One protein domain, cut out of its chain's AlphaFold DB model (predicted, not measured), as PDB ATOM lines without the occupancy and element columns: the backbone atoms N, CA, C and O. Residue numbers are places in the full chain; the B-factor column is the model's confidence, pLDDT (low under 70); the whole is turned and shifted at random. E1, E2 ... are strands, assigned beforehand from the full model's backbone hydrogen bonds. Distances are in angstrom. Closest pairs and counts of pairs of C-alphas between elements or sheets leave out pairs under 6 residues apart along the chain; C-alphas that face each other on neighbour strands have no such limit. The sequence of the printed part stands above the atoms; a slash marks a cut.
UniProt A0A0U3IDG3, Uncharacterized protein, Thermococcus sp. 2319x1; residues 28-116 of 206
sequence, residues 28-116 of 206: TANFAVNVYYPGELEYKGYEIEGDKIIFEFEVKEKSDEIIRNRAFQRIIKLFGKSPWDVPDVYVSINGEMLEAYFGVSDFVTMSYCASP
ATOM      1  N   THR A  28      81.719  -8.027  65.888       71.12
ATOM      2  CA  THR A  28      81.260  -9.407  65.839       71.12
ATOM      3  C   THR A  28      79.951  -9.401  65.087       71.12
ATOM      4  O   THR A  28      79.043  -8.678  65.485       71.12
ATOM      5  N   ALA A  29      79.875 -10.188  64.024       78.75
ATOM      6  CA  ALA A  29      78.654 -10.391  63.265       78.75
ATOM      7  C   ALA A  29      78.412 -11.891  63.125       78.75
ATOM      8  O   ALA A  29      79.354 -12.691  63.078       78.75
ATOM      9  N   ASN A  30      77.142 -12.273  63.104       87.12
ATOM     10  CA  ASN A  30      76.763 -13.615  62.714       87.12
ATOM     11  C   ASN A  30      76.601 -13.649  61.197       87.12
ATOM     12  O   ASN A  30      76.054 -12.728  60.600       87.12
ATOM     13  N   PHE A  31      77.062 -14.723  60.585       90.12
ATOM     14  CA  PHE A  31      76.957 -14.970  59.161       90.12
ATOM     15  C   PHE A  31      76.099 -16.205  58.964       90.12
ATOM     16  O   PHE A  31      76.358 -17.247  59.566       90.12
ATOM     17  N   ALA A  32      75.073 -16.083  58.131       92.44
ATOM     18  CA  ALA A  32      74.253 -17.200  57.694       92.44
ATOM     19  C   ALA A  32      74.433 -17.369  56.189       92.44
ATOM     20  O   ALA A  32      74.023 -16.501  55.427       92.44
ATOM     21  N   VAL A  33      75.008 -18.482  55.749       94.69
ATOM     22  CA  VAL A  33      75.206 -18.759  54.322       94.69
ATOM     23  C   VAL A  33      74.278 -19.888  53.910       94.69
ATOM     24  O   VAL A  33      74.326 -20.972  54.490       94.69
ATOM     25  N   ASN A  34      73.407 -19.620  52.937       94.94
ATOM     26  CA  ASN A  34      72.546 -20.619  52.314       94.94
ATOM     27  C   ASN A  34      73.124 -20.981  50.944       94.94
ATOM     28  O   ASN A  34      73.242 -20.119  50.077       94.94
ATOM     29  N   VAL A  35      73.473 -22.248  50.755       96.44
ATOM     30  CA  VAL A  35      74.048 -22.778  49.518       96.44
ATOM     31  C   VAL A  35      73.017 -23.670  48.839       96.44
ATOM     32  O   VAL A  35      72.616 -24.689  49.404       96.44
ATOM     33  N   TYR A  36      72.568 -23.286  47.648       95.38
ATOM     34  CA  TYR A  36      71.640 -24.069  46.830       95.38
ATOM     35  C   TYR A  36      72.466 -24.920  45.873       95.38
ATOM     36  O   TYR A  36      73.164 -24.374  45.027       95.38
ATOM     37  N   TYR A  37      72.442 -26.241  46.034       96.12
ATOM     38  CA  TYR A  37      73.356 -27.138  45.320       96.12
ATOM     39  C   TYR A  37      72.667 -28.461  44.950       96.12
ATOM     40  O   TYR A  37      71.799 -28.889  45.714       96.12
ATOM     41  N   PRO A  38      73.014 -29.107  43.816       95.50
ATOM     42  CA  PRO A  38      72.510 -30.435  43.450       95.50
ATOM     43  C   PRO A  38      73.115 -31.524  44.355       95.50
ATOM     44  O   PRO A  38      74.135 -32.145  44.040       95.50
ATOM     45  N   GLY A  39      72.513 -31.708  45.528       95.81
ATOM     46  CA  GLY A  39      72.978 -32.642  46.549       95.81
ATOM     47  C   GLY A  39      73.223 -32.035  47.933       95.81
ATOM     48  O   GLY A  39      73.107 -30.827  48.171       95.81
ATOM     49  N   GLU A  40      73.551 -32.914  48.875       96.62
ATOM     50  CA  GLU A  40      73.859 -32.548  50.255       96.62
ATOM     51  C   GLU A  40      75.320 -32.117  50.396       96.62
ATOM     52  O   GLU A  40      76.247 -32.788  49.930       96.62
ATOM     53  N   LEU A  41      75.518 -31.008  51.104       97.69
ATOM     54  CA  LEU A  41      76.826 -30.475  51.443       97.69
ATOM     55  C   LEU A  41      77.063 -30.563  52.948       97.69
ATOM     56  O   LEU A  41      76.168 -30.311  53.758       97.69
ATOM     57  N   GLU A  42      78.300 -30.852  53.324       97.69
ATOM     58  CA  GLU A  42      78.777 -30.766  54.696       97.69
ATOM     59  C   GLU A  42      79.622 -29.504  54.869       97.69
ATOM     60  O   GLU A  42      80.599 -29.301  54.154       97.69
ATOM     61  N   TYR A  43      79.260 -28.655  55.829       97.56
ATOM     62  CA  TYR A  43      80.049 -27.477  56.183       97.56
ATOM     63  C   TYR A  43      81.320 -27.887  56.940       97.56
ATOM     64  O   TYR A  43      81.231 -28.576  57.957       97.56
ATOM     65  N   LYS A  44      82.488 -27.441  56.470       97.69
ATOM     66  CA  LYS A  44      83.800 -27.786  57.045       97.69
ATOM     67  C   LYS A  44      84.407 -26.678  57.888       97.69
ATOM     68  O   LYS A  44      85.183 -26.958  58.799       97.69
ATOM     69  N   GLY A  45      84.011 -25.436  57.645       96.25
ATOM     70  CA  GLY A  45      84.538 -24.290  58.363       96.25
ATOM     71  C   GLY A  45      84.590 -23.058  57.485       96.25
ATOM     72  O   GLY A  45      83.936 -22.976  56.449       96.25
ATOM     73  N   TYR A  46      85.362 -22.077  57.923       95.38
ATOM     74  CA  TYR A  46      85.578 -20.866  57.159       95.38
ATOM     75  C   TYR A  46      87.019 -20.412  57.309       95.38
ATOM     76  O   TYR A  46      87.635 -20.583  58.366       95.38
ATOM     77  N   GLU A  47      87.503 -19.750  56.275       93.62
ATOM     78  CA  GLU A  47      88.770 -19.049  56.271       93.62
ATOM     79  C   GLU A  47      88.556 -17.571  55.944       93.62
ATOM     80  O   GLU A  47      87.491 -17.122  55.503       93.62
ATOM     81  N   ILE A  48      89.580 -16.783  56.244       89.69
ATOM     82  CA  ILE A  48      89.573 -15.350  56.010       89.69
ATOM     83  C   ILE A  48      90.857 -14.986  55.279       89.69
ATOM     84  O   ILE A  48      91.939 -15.016  55.865       89.69
ATOM     85  N   GLU A  49      90.707 -14.539  54.037       87.81
ATOM     86  CA  GLU A  49      91.805 -14.110  53.178       87.81
ATOM     87  C   GLU A  49      91.660 -12.626  52.830       87.81
ATOM     88  O   GLU A  49      90.743 -12.216  52.115       87.81
ATOM     89  N   GLY A  50      92.554 -11.782  53.351       82.69
ATOM     90  CA  GLY A  50      92.444 -10.331  53.159       82.69
ATOM     91  C   GLY A  50      91.127  -9.806  53.731       82.69
ATOM     92  O   GLY A  50      90.910  -9.922  54.936       82.69
ATOM     93  N   ASP A  51      90.246  -9.265  52.887       78.31
ATOM     94  CA  ASP A  51      88.905  -8.773  53.255       78.31
ATOM     95  C   ASP A  51      87.766  -9.756  52.940       78.31
ATOM     96  O   ASP A  51      86.609  -9.479  53.261       78.31
ATOM     97  N   LYS A  52      88.090 -10.929  52.388       88.12
ATOM     98  CA  LYS A  52      87.119 -11.956  52.006       88.12
ATOM     99  C   LYS A  52      86.875 -12.938  53.147       88.12
ATOM    100  O   LYS A  52      87.763 -13.200  53.961       88.12
ATOM    101  N   ILE A  53      85.672 -13.497  53.184       92.25
ATOM    102  CA  ILE A  53      85.332 -14.659  54.010       92.25
ATOM    103  C   ILE A  53      84.980 -15.801  53.069       92.25
ATOM    104  O   ILE A  53      84.113 -15.636  52.214       92.25
ATOM    105  N   ILE A  54      85.617 -16.951  53.237       96.00
ATOM    106  CA  ILE A  54      85.360 -18.127  52.410       96.00
ATOM    107  C   ILE A  54      84.768 -19.196  53.321       96.00
ATOM    108  O   ILE A  54      85.391 -19.599  54.298       96.00
ATOM    109  N   PHE A  55      83.534 -19.610  53.041       97.56
ATOM    110  CA  PHE A  55      82.887 -20.724  53.727       97.56
ATOM    111  C   PHE A  55      83.166 -22.008  52.956       97.56
ATOM    112  O   PHE A  55      82.861 -22.098  51.770       97.56
ATOM    113  N   GLU A  56      83.709 -23.007  53.634       98.06
ATOM    114  CA  GLU A  56      84.093 -24.275  53.031       98.06
ATOM    115  C   GLU A  56      83.011 -25.327  53.222       98.06
ATOM    116  O   GLU A  56      82.516 -25.568  54.331       98.06
ATOM    117  N   PHE A  57      82.672 -25.986  52.123       98.25
ATOM    118  CA  PHE A  57      81.765 -27.112  52.074       98.25
ATOM    119  C   PHE A  57      82.397 -28.267  51.301       98.25
ATOM    120  O   PHE A  57      83.141 -28.078  50.339       98.25
ATOM    121  N   GLU A  58      82.040 -29.481  51.699       97.94
ATOM    122  CA  GLU A  58      82.357 -30.700  50.966       97.94
ATOM    123  C   GLU A  58      81.068 -31.354  50.472       97.94
ATOM    124  O   GLU A  58      80.047 -31.351  51.165       97.94
ATOM    125  N   VAL A  59      81.106 -31.925  49.272       97.50
ATOM    126  CA  VAL A  59      79.979 -32.705  48.754       97.50
ATOM    127  C   VAL A  59      79.876 -34.012  49.529       97.50
ATOM    128  O   VAL A  59      80.734 -34.883  49.402       97.50
ATOM    129  N   LYS A  60      78.795 -34.165  50.293       97.06
ATOM    130  CA  LYS A  60      78.500 -35.389  51.038       97.06
ATOM    131  C   LYS A  60      77.773 -36.406  50.162       97.06
ATOM    132  O   LYS A  60      78.100 -37.588  50.178       97.06
ATOM    133  N   GLU A  61      76.793 -35.939  49.395       96.31
ATOM    134  CA  GLU A  61      75.990 -36.769  48.499       96.31
ATOM    135  C   GLU A  61      75.570 -35.943  47.285       96.31
ATOM    136  O   GLU A  61      75.038 -34.846  47.442       96.31
ATOM    137  N   LYS A  62      75.803 -36.455  46.072       94.50
ATOM    138  CA  LYS A  62      75.325 -35.819  44.838       94.50
ATOM    139  C   LYS A  62      73.911 -36.290  44.524       94.50
ATOM    140  O   LYS A  62      73.629 -37.480  44.628       94.50
ATOM    141  N   SER A  63      73.063 -35.379  44.065       93.31
ATOM    142  CA  SER A  63      71.750 -35.719  43.517       93.31
ATOM    143  C   SER A  63      71.334 -34.700  42.460       93.31
ATOM    144  O   SER A  63      71.871 -33.599  42.417       93.31
ATOM    145  N   ASP A  64      70.357 -35.043  41.623       91.56
ATOM    146  CA  ASP A  64      69.766 -34.081  40.681       91.56
ATOM    147  C   ASP A  64      68.855 -33.058  41.387       91.56
ATOM    148  O   ASP A  64      68.442 -32.056  40.801       91.56
ATOM    149  N   GLU A  65      68.516 -33.298  42.657       92.56
ATOM    150  CA  GLU A  65      67.680 -32.406  43.444       92.56
ATOM    151  C   GLU A  65      68.508 -31.271  44.051       92.56
ATOM    152  O   GLU A  65      69.489 -31.486  44.761       92.56
ATOM    153  N   ILE A  66      68.056 -30.035  43.837       94.75
ATOM    154  CA  ILE A  66      68.653 -28.871  44.487       94.75
ATOM    155  C   ILE A  66      68.231 -28.848  45.958       94.75
ATOM    156  O   ILE A  66      67.046 -28.770  46.287       94.75
ATOM    157  N   ILE A  67      69.214 -28.856  46.851       94.94
ATOM    158  CA  ILE A  67      69.027 -28.806  48.297       94.94
ATOM    159  C   ILE A  67      69.603 -27.493  48.819       94.94
ATOM    160  O   ILE A  67      70.681 -27.052  48.418       94.94
ATOM    161  N   ARG A  68      68.882 -26.858  49.751       95.12
ATOM    162  CA  ARG A  68      69.406 -25.718  50.510       95.12
ATOM    163  C   ARG A  68      70.222 -26.211  51.701       95.12
ATOM    164  O   ARG A  68      69.662 -26.627  52.717       95.12
ATOM    165  N   ASN A  69      71.533 -26.078  51.593       95.69
ATOM    166  CA  ASN A  69      72.499 -26.333  52.652       95.69
ATOM    167  C   ASN A  69      72.755 -25.030  53.421       95.69
ATOM    168  O   ASN A  69      72.775 -23.957  52.822       95.69
ATOM    169  N   ARG A  70      72.904 -25.081  54.748       93.88
ATOM    170  CA  ARG A  70      73.053 -23.865  55.564       93.88
ATOM    171  C   ARG A  70      74.237 -23.973  56.511       93.88
ATOM    172  O   ARG A  70      74.310 -24.924  57.281       93.88
ATOM    173  N   ALA A  71      75.080 -22.948  56.515       94.06
ATOM    174  CA  ALA A  71      76.068 -22.707  57.560       94.06
ATOM    175  C   ALA A  71      75.683 -21.471  58.375       94.06
ATOM    176  O   ALA A  71      75.140 -20.495  57.846       94.06
ATOM    177  N   PHE A  72      75.958 -21.514  59.675       92.62
ATOM    178  CA  PHE A  72      75.820 -20.371  60.566       92.62
ATOM    179  C   PHE A  72      77.091 -20.231  61.389       92.62
ATOM    180  O   PHE A  72      77.475 -21.163  62.094       92.62
ATOM    181  N   GLN A  73      77.727 -19.069  61.314       90.56
ATOM    182  CA  GLN A  73      78.998 -18.831  61.974       90.56
ATOM    183  C   GLN A  73      79.040 -17.443  62.593       90.56
ATOM    184  O   GLN A  73      78.752 -16.438  61.949       90.56
ATOM    185  N   ARG A  74      79.479 -17.372  63.847       86.75
ATOM    186  CA  ARG A  74      79.838 -16.105  64.480       86.75
ATOM    187  C   ARG A  74      81.286 -15.780  64.133       86.75
ATOM    188  O   ARG A  74      82.172 -16.560  64.486       86.75
ATOM    189  N   ILE A  75      81.520 -14.649  63.469       82.62
ATOM    190  CA  ILE A  75      82.858 -14.214  63.045       82.62
ATOM    191  C   ILE A  75      83.200 -12.895  63.737       82.62
ATOM    192  O   ILE A  75      82.428 -11.934  63.725       82.62
ATOM    193  N   ILE A  76      84.372 -12.865  64.376       69.69
ATOM    194  CA  ILE A  76      84.897 -11.698  65.090       69.69
ATOM    195  C   ILE A  76      86.021 -11.104  64.243       69.69
ATOM    196  O   ILE A  76      87.168 -11.539  64.338       69.69
ATOM    197  N   LYS A  77      85.702 -10.105  63.418       68.44
ATOM    198  CA  LYS A  77      86.687  -9.408  62.587       68.44
ATOM    199  C   LYS A  77      86.298  -7.948  62.356       68.44
ATOM    200  O   LYS A  77      85.137  -7.558  62.423       68.44
ATOM    201  N   LEU A  78      87.309  -7.120  62.116       56.78
ATOM    202  CA  LEU A  78      87.134  -5.771  61.587       56.78
ATOM    203  C   LEU A  78      86.749  -5.898  60.112       56.78
ATOM    204  O   LEU A  78      87.616  -6.107  59.270       56.78
ATOM    205  N   PHE A  79      85.457  -5.845  59.815       60.50
ATOM    206  CA  PHE A  79      85.000  -5.695  58.440       60.50
ATOM    207  C   PHE A  79      84.927  -4.208  58.123       60.50
ATOM    208  O   PHE A  79      84.198  -3.470  58.790       60.50
ATOM    209  N   GLY A  80      85.744  -3.793  57.155       55.66
ATOM    210  CA  GLY A  80      85.727  -2.454  56.590       55.66
ATOM    211  C   GLY A  80      86.098  -1.309  57.539       55.66
ATOM    212  O   GLY A  80      86.508  -1.486  58.690       55.66
ATOM    213  N   LYS A  81      85.979  -0.090  57.012       58.34
ATOM    214  CA  LYS A  81      86.176   1.171  57.745       58.34
ATOM    215  C   LYS A  81      84.862   1.662  58.366       58.34
ATOM    216  O   LYS A  81      84.890   2.470  59.293       58.34
ATOM    217  N   SER A  82      83.722   1.171  57.875       58.34
ATOM    218  CA  SER A  82      82.368   1.581  58.248       58.34
ATOM    219  C   SER A  82      81.569   0.429  58.880       58.34
ATOM    220  O   SER A  82      81.763  -0.729  58.524       58.34
ATOM    221  N   PRO A  83      80.614   0.715  59.791       53.72
ATOM    222  CA  PRO A  83      79.618  -0.261  60.244       53.72
ATOM    223  C   PRO A  83      78.816  -0.952  59.153       53.72
ATOM    224  O   PRO A  83      78.218  -1.988  59.421       53.72
ATOM    225  N   TRP A  84      78.754  -0.318  57.991       58.72
ATOM    226  CA  TRP A  84      77.880  -0.679  56.888       58.72
ATOM    227  C   TRP A  84      78.618  -1.433  55.784       58.72
ATOM    228  O   TRP A  84      77.998  -1.785  54.787       58.72
ATOM    229  N   ASP A  85      79.924  -1.659  55.943       70.38
ATOM    230  CA  ASP A  85      80.713  -2.379  54.951       70.38
ATOM    231  C   ASP A  85      80.321  -3.860  54.990       70.38
ATOM    232  O   ASP A  85      80.565  -4.571  55.969       70.38
ATOM    233  N   VAL A  86      79.666  -4.305  53.919       76.00
ATOM    234  CA  VAL A  86      79.312  -5.706  53.693       76.00
ATOM    235  C   VAL A  86      80.564  -6.417  53.180       76.00
ATOM    236  O   VAL A  86      81.092  -5.998  52.152       76.00
ATOM    237  N   PRO A  87      81.090  -7.432  53.888       82.25
ATOM    238  CA  PRO A  87      82.260  -8.151  53.410       82.25
ATOM    239  C   PRO A  87      81.930  -8.989  52.180       82.25
ATOM    240  O   PRO A  87      80.825  -9.517  52.049       82.25
ATOM    241  N   ASP A  88      82.936  -9.175  51.335       89.19
ATOM    242  CA  ASP A  88      82.853 -10.133  50.244       89.19
ATOM    243  C   ASP A  88      82.858 -11.549  50.827       89.19
ATOM    244  O   ASP A  88      83.788 -11.949  51.542       89.19
ATOM    245  N   VAL A  89      81.813 -12.315  50.527       92.75
ATOM    246  CA  VAL A  89      81.667 -13.697  50.982       92.75
ATOM    247  C   VAL A  89      81.704 -14.623  49.779       92.75
ATOM    248  O   VAL A  89      81.073 -14.373  48.756       92.75
ATOM    249  N   TYR A  90      82.438 -15.715  49.923       96.56
ATOM    250  CA  TYR A  90      82.530 -16.779  48.939       96.56
ATOM    251  C   TYR A  90      82.220 -18.118  49.596       96.56
ATOM    252  O   TYR A  90      82.318 -18.281  50.815       96.56
ATOM    253  N   VAL A  91      81.854 -19.083  48.766       97.69
ATOM    254  CA  VAL A  91      81.644 -20.473  49.152       97.69
ATOM    255  C   VAL A  91      82.574 -21.339  48.318       97.69
ATOM    256  O   VAL A  91      82.500 -21.302  47.094       97.69
ATOM    257  N   SER A  92      83.432 -22.113  48.977       97.94
ATOM    258  CA  SER A  92      84.254 -23.143  48.342       97.94
ATOM    259  C   SER A  92      83.554 -24.489  48.478       97.94
ATOM    260  O   SER A  92      83.223 -24.893  49.593       97.94
ATOM    261  N   ILE A  93      83.308 -25.180  47.366       97.75
ATOM    262  CA  ILE A  93      82.744 -26.534  47.342       97.75
ATOM    263  C   ILE A  93      83.762 -27.447  46.673       97.75
ATOM    264  O   ILE A  93      83.983 -27.345  45.471       97.75
ATOM    265  N   ASN A  94      84.410 -28.329  47.440       95.25
ATOM    266  CA  ASN A  94      85.505 -29.178  46.942       95.25
ATOM    267  C   ASN A  94      86.603 -28.391  46.177       95.25
ATOM    268  O   ASN A  94      87.194 -28.909  45.231       95.25
ATOM    269  N   GLY A  95      86.869 -27.136  46.564       92.94
ATOM    270  CA  GLY A  95      87.848 -26.254  45.914       92.94
ATOM    271  C   GLY A  95      87.301 -25.388  44.771       92.94
ATOM    272  O   GLY A  95      88.005 -24.493  44.307       92.94
ATOM    273  N   GLU A  96      86.060 -25.600  44.325       96.00
ATOM    274  CA  GLU A  96      85.390 -24.712  43.369       96.00
ATOM    275  C   GLU A  96      84.771 -23.512  44.090       96.00
ATOM    276  O   GLU A  96      84.023 -23.670  45.054       96.00
ATOM    277  N   MET A  97      85.064 -22.304  43.607       97.00
ATOM    278  CA  MET A  97      84.658 -21.058  44.255       97.00
ATOM    279  C   MET A  97      83.374 -20.489  43.654       97.00
ATOM    280  O   MET A  97      83.292 -20.239  42.453       97.00
ATOM    281  N   LEU A  98      82.405 -20.200  44.520       96.19
ATOM    282  CA  LEU A  98      81.163 -19.504  44.208       96.19
ATOM    283  C   LEU A  98      81.126 -18.160  44.935       96.19
ATOM    284  O   LEU A  98      81.424 -18.080  46.128       96.19
ATOM    285  N   GLU A  99      80.718 -17.104  44.236       94.62
ATOM    286  CA  GLU A  99      80.396 -15.829  44.879       94.62
ATOM    287  C   GLU A  99      79.108 -15.984  45.697       94.62
ATOM    288  O   GLU A  99      78.111 -16.535  45.218       94.62
ATOM    289  N   ALA A 100      79.125 -15.514  46.945       93.75
ATOM    290  CA  ALA A 100      77.944 -15.475  47.786       93.75
ATOM    291  C   ALA A 100      77.382 -14.055  47.803       93.75
ATOM    292  O   ALA A 100      78.038 -13.098  48.215       93.75
ATOM    293  N   TYR A 101      76.128 -13.918  47.401       90.62
ATOM    294  CA  TYR A 101      75.473 -12.626  47.351       90.62
ATOM    295  C   TYR A 101      74.806 -12.311  48.676       90.62
ATOM    296  O   TYR A 101      74.118 -13.148  49.266       90.62
ATOM    297  N   PHE A 102      74.989 -11.075  49.125       87.06
ATOM    298  CA  PHE A 102      74.283 -10.558  50.282       87.06
ATOM    299  C   PHE A 102      72.775 -10.533  50.006       87.06
ATOM    300  O   PHE A 102      72.316  -9.962  49.015       87.06
ATOM    301  N   GLY A 103      72.016 -11.180  50.886       82.69
ATOM    302  CA  GLY A 103      70.562 -11.183  50.861       82.69
ATOM    303  C   GLY A 103      70.013 -10.101  51.779       82.69
ATOM    304  O   GLY A 103      69.957  -8.923  51.431       82.69
ATOM    305  N   VAL A 104      69.618 -10.519  52.980       77.50
ATOM    306  CA  VAL A 104      69.057  -9.656  54.021       77.50
ATOM    307  C   VAL A 104      69.920  -9.717  55.276       77.50
ATOM    308  O   VAL A 104      70.467 -10.765  55.629       77.50
ATOM    309  N   SER A 105      70.021  -8.592  55.978       69.56
ATOM    310  CA  SER A 105      70.590  -8.546  57.322       69.56
ATOM    311  C   SER A 105      69.497  -8.217  58.321       69.56
ATOM    312  O   SER A 105      68.714  -7.293  58.106       69.56
ATOM    313  N   ASP A 106      69.478  -8.941  59.435       71.19
ATOM    314  CA  ASP A 106      68.918  -8.395  60.668       71.19
ATOM    315  C   ASP A 106      70.028  -7.646  61.434       71.19
ATOM    316  O   ASP A 106      71.171  -7.575  60.975       71.19
ATOM    317  N   PHE A 107      69.718  -7.043  62.585       61.81
ATOM    318  CA  PHE A 107      70.699  -6.273  63.368       61.81
ATOM    319  C   PHE A 107      71.921  -7.088  63.838       61.81
ATOM    320  O   PHE A 107      72.889  -6.505  64.325       61.81
ATOM    321  N   VAL A 108      71.878  -8.420  63.742       72.31
ATOM    322  CA  VAL A 108      72.854  -9.336  64.344       72.31
ATOM    323  C   VAL A 108      73.459 -10.301  63.313       72.31
ATOM    324  O   VAL A 108      74.590 -10.759  63.489       72.31
ATOM    325  N   THR A 109      72.730 -10.599  62.238       81.81
ATOM    326  CA  THR A 109      73.023 -11.659  61.275       81.81
ATOM    327  C   THR A 109      72.997 -11.135  59.850       81.81
ATOM    328  O   THR A 109      71.963 -10.686  59.362       81.81
ATOM    329  N   MET A 110      74.121 -11.290  59.162       86.69
ATOM    330  CA  MET A 110      74.261 -11.049  57.734       86.69
ATOM    331  C   MET A 110      73.976 -12.353  56.988       86.69
ATOM    332  O   MET A 110      74.669 -13.352  57.201       86.69
ATOM    333  N   SER A 111      72.947 -12.363  56.140       88.88
ATOM    334  CA  SER A 111      72.588 -13.553  55.366       88.88
ATOM    335  C   SER A 111      73.099 -13.462  53.936       88.88
ATOM    336  O   SER A 111      72.924 -12.442  53.275       88.88
ATOM    337  N   TYR A 112      73.671 -14.558  53.452       92.69
ATOM    338  CA  TYR A 112      74.189 -14.704  52.100       92.69
ATOM    339  C   TYR A 112      73.567 -15.918  51.410       92.69
ATOM    340  O   TYR A 112      73.162 -16.889  52.064       92.69
ATOM    341  N   CYS A 113      73.511 -15.854  50.085       94.44
ATOM    342  CA  CYS A 113      73.043 -16.920  49.210       94.44
ATOM    343  C   CYS A 113      74.128 -17.237  48.172       94.44
ATOM    344  O   CYS A 113      74.634 -16.325  47.525       94.44
ATOM    345  N   ALA A 114      74.459 -18.515  47.984       95.62
ATOM    346  CA  ALA A 114      75.386 -18.981  46.950       95.62
ATOM    347  C   ALA A 114      74.787 -20.170  46.187       95.62
ATOM    348  O   ALA A 114      74.040 -20.966  46.757       95.62
ATOM    349  N   SER A 115      75.063 -20.267  44.891       94.75
ATOM    350  CA  SER A 115      74.521 -21.307  44.011       94.75
ATOM    351  C   SER A 115      75.378 -21.396  42.748       94.75
ATOM    352  O   SER A 115      75.832 -20.354  42.274       94.75
ATOM    353  N   PRO A 116      75.585 -22.596  42.174       93.19
ATOM    354  CA  PRO A 116      76.133 -22.740  40.828       93.19
ATOM    355  C   PRO A 116      75.099 -22.411  39.731       93.19
ATOM    356  O   PRO A 116      75.448 -22.354  38.557       93.19
TER     357      PRO A 116
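This is residues 28 to 116 of the 206 residues of an uncharacterized protein of Thermococcus sp. 2319x1 (UniProt A0A0U3IDG3). You are looking at a small closed barrel of five strands, in which the long hairpin E1 and E2 folds back on itself and E3, E4 and E5 complete the ring. The printed part has 89 residues, of which 68 are in five named strands, E1 to E5 in order along the chain, with no named helix; the class is all strand and the sheet is mixed. It is compact, radius of gyration of the C-alphas 12.9 A, and spans 42 by 24 by 18 A.

Find C-alpha 28 at (81.260, -9.407, 65.839), where E1, residues 28 to 49, begins, 17.1 A long. E2 is residues 52 to 76, 13.3 A; E3, 89 to 93, 13.4 A; E4, 96 to 105, 26.0 A. E5, 109 to 114, 16.3 A, ends at (75.386, -18.981, 46.950).

Look for these pairs within hydrogen-bond range. Hairpin E1 and E2 is antiparallel: N 31 and O 73, 2.8 A. E2 and E3 are parallel: N 57 and O 92, 2.8 A. E3, E4 and E5 form a meander, each the antiparallel neighbour of the one before: N 98 and O 91, 2.8 A; N 101 and O 113, 2.8 A. E5 and E1 are parallel: N 110 and O 30, 2.8 A.

The C-alphas farthest apart, Asp 64 and Lys 81, are 42.5 A apart. The printed part has no cut; the link E2 to E3 is long. Find pLDDT under 70 at residues 76 to 84, 105 and 107.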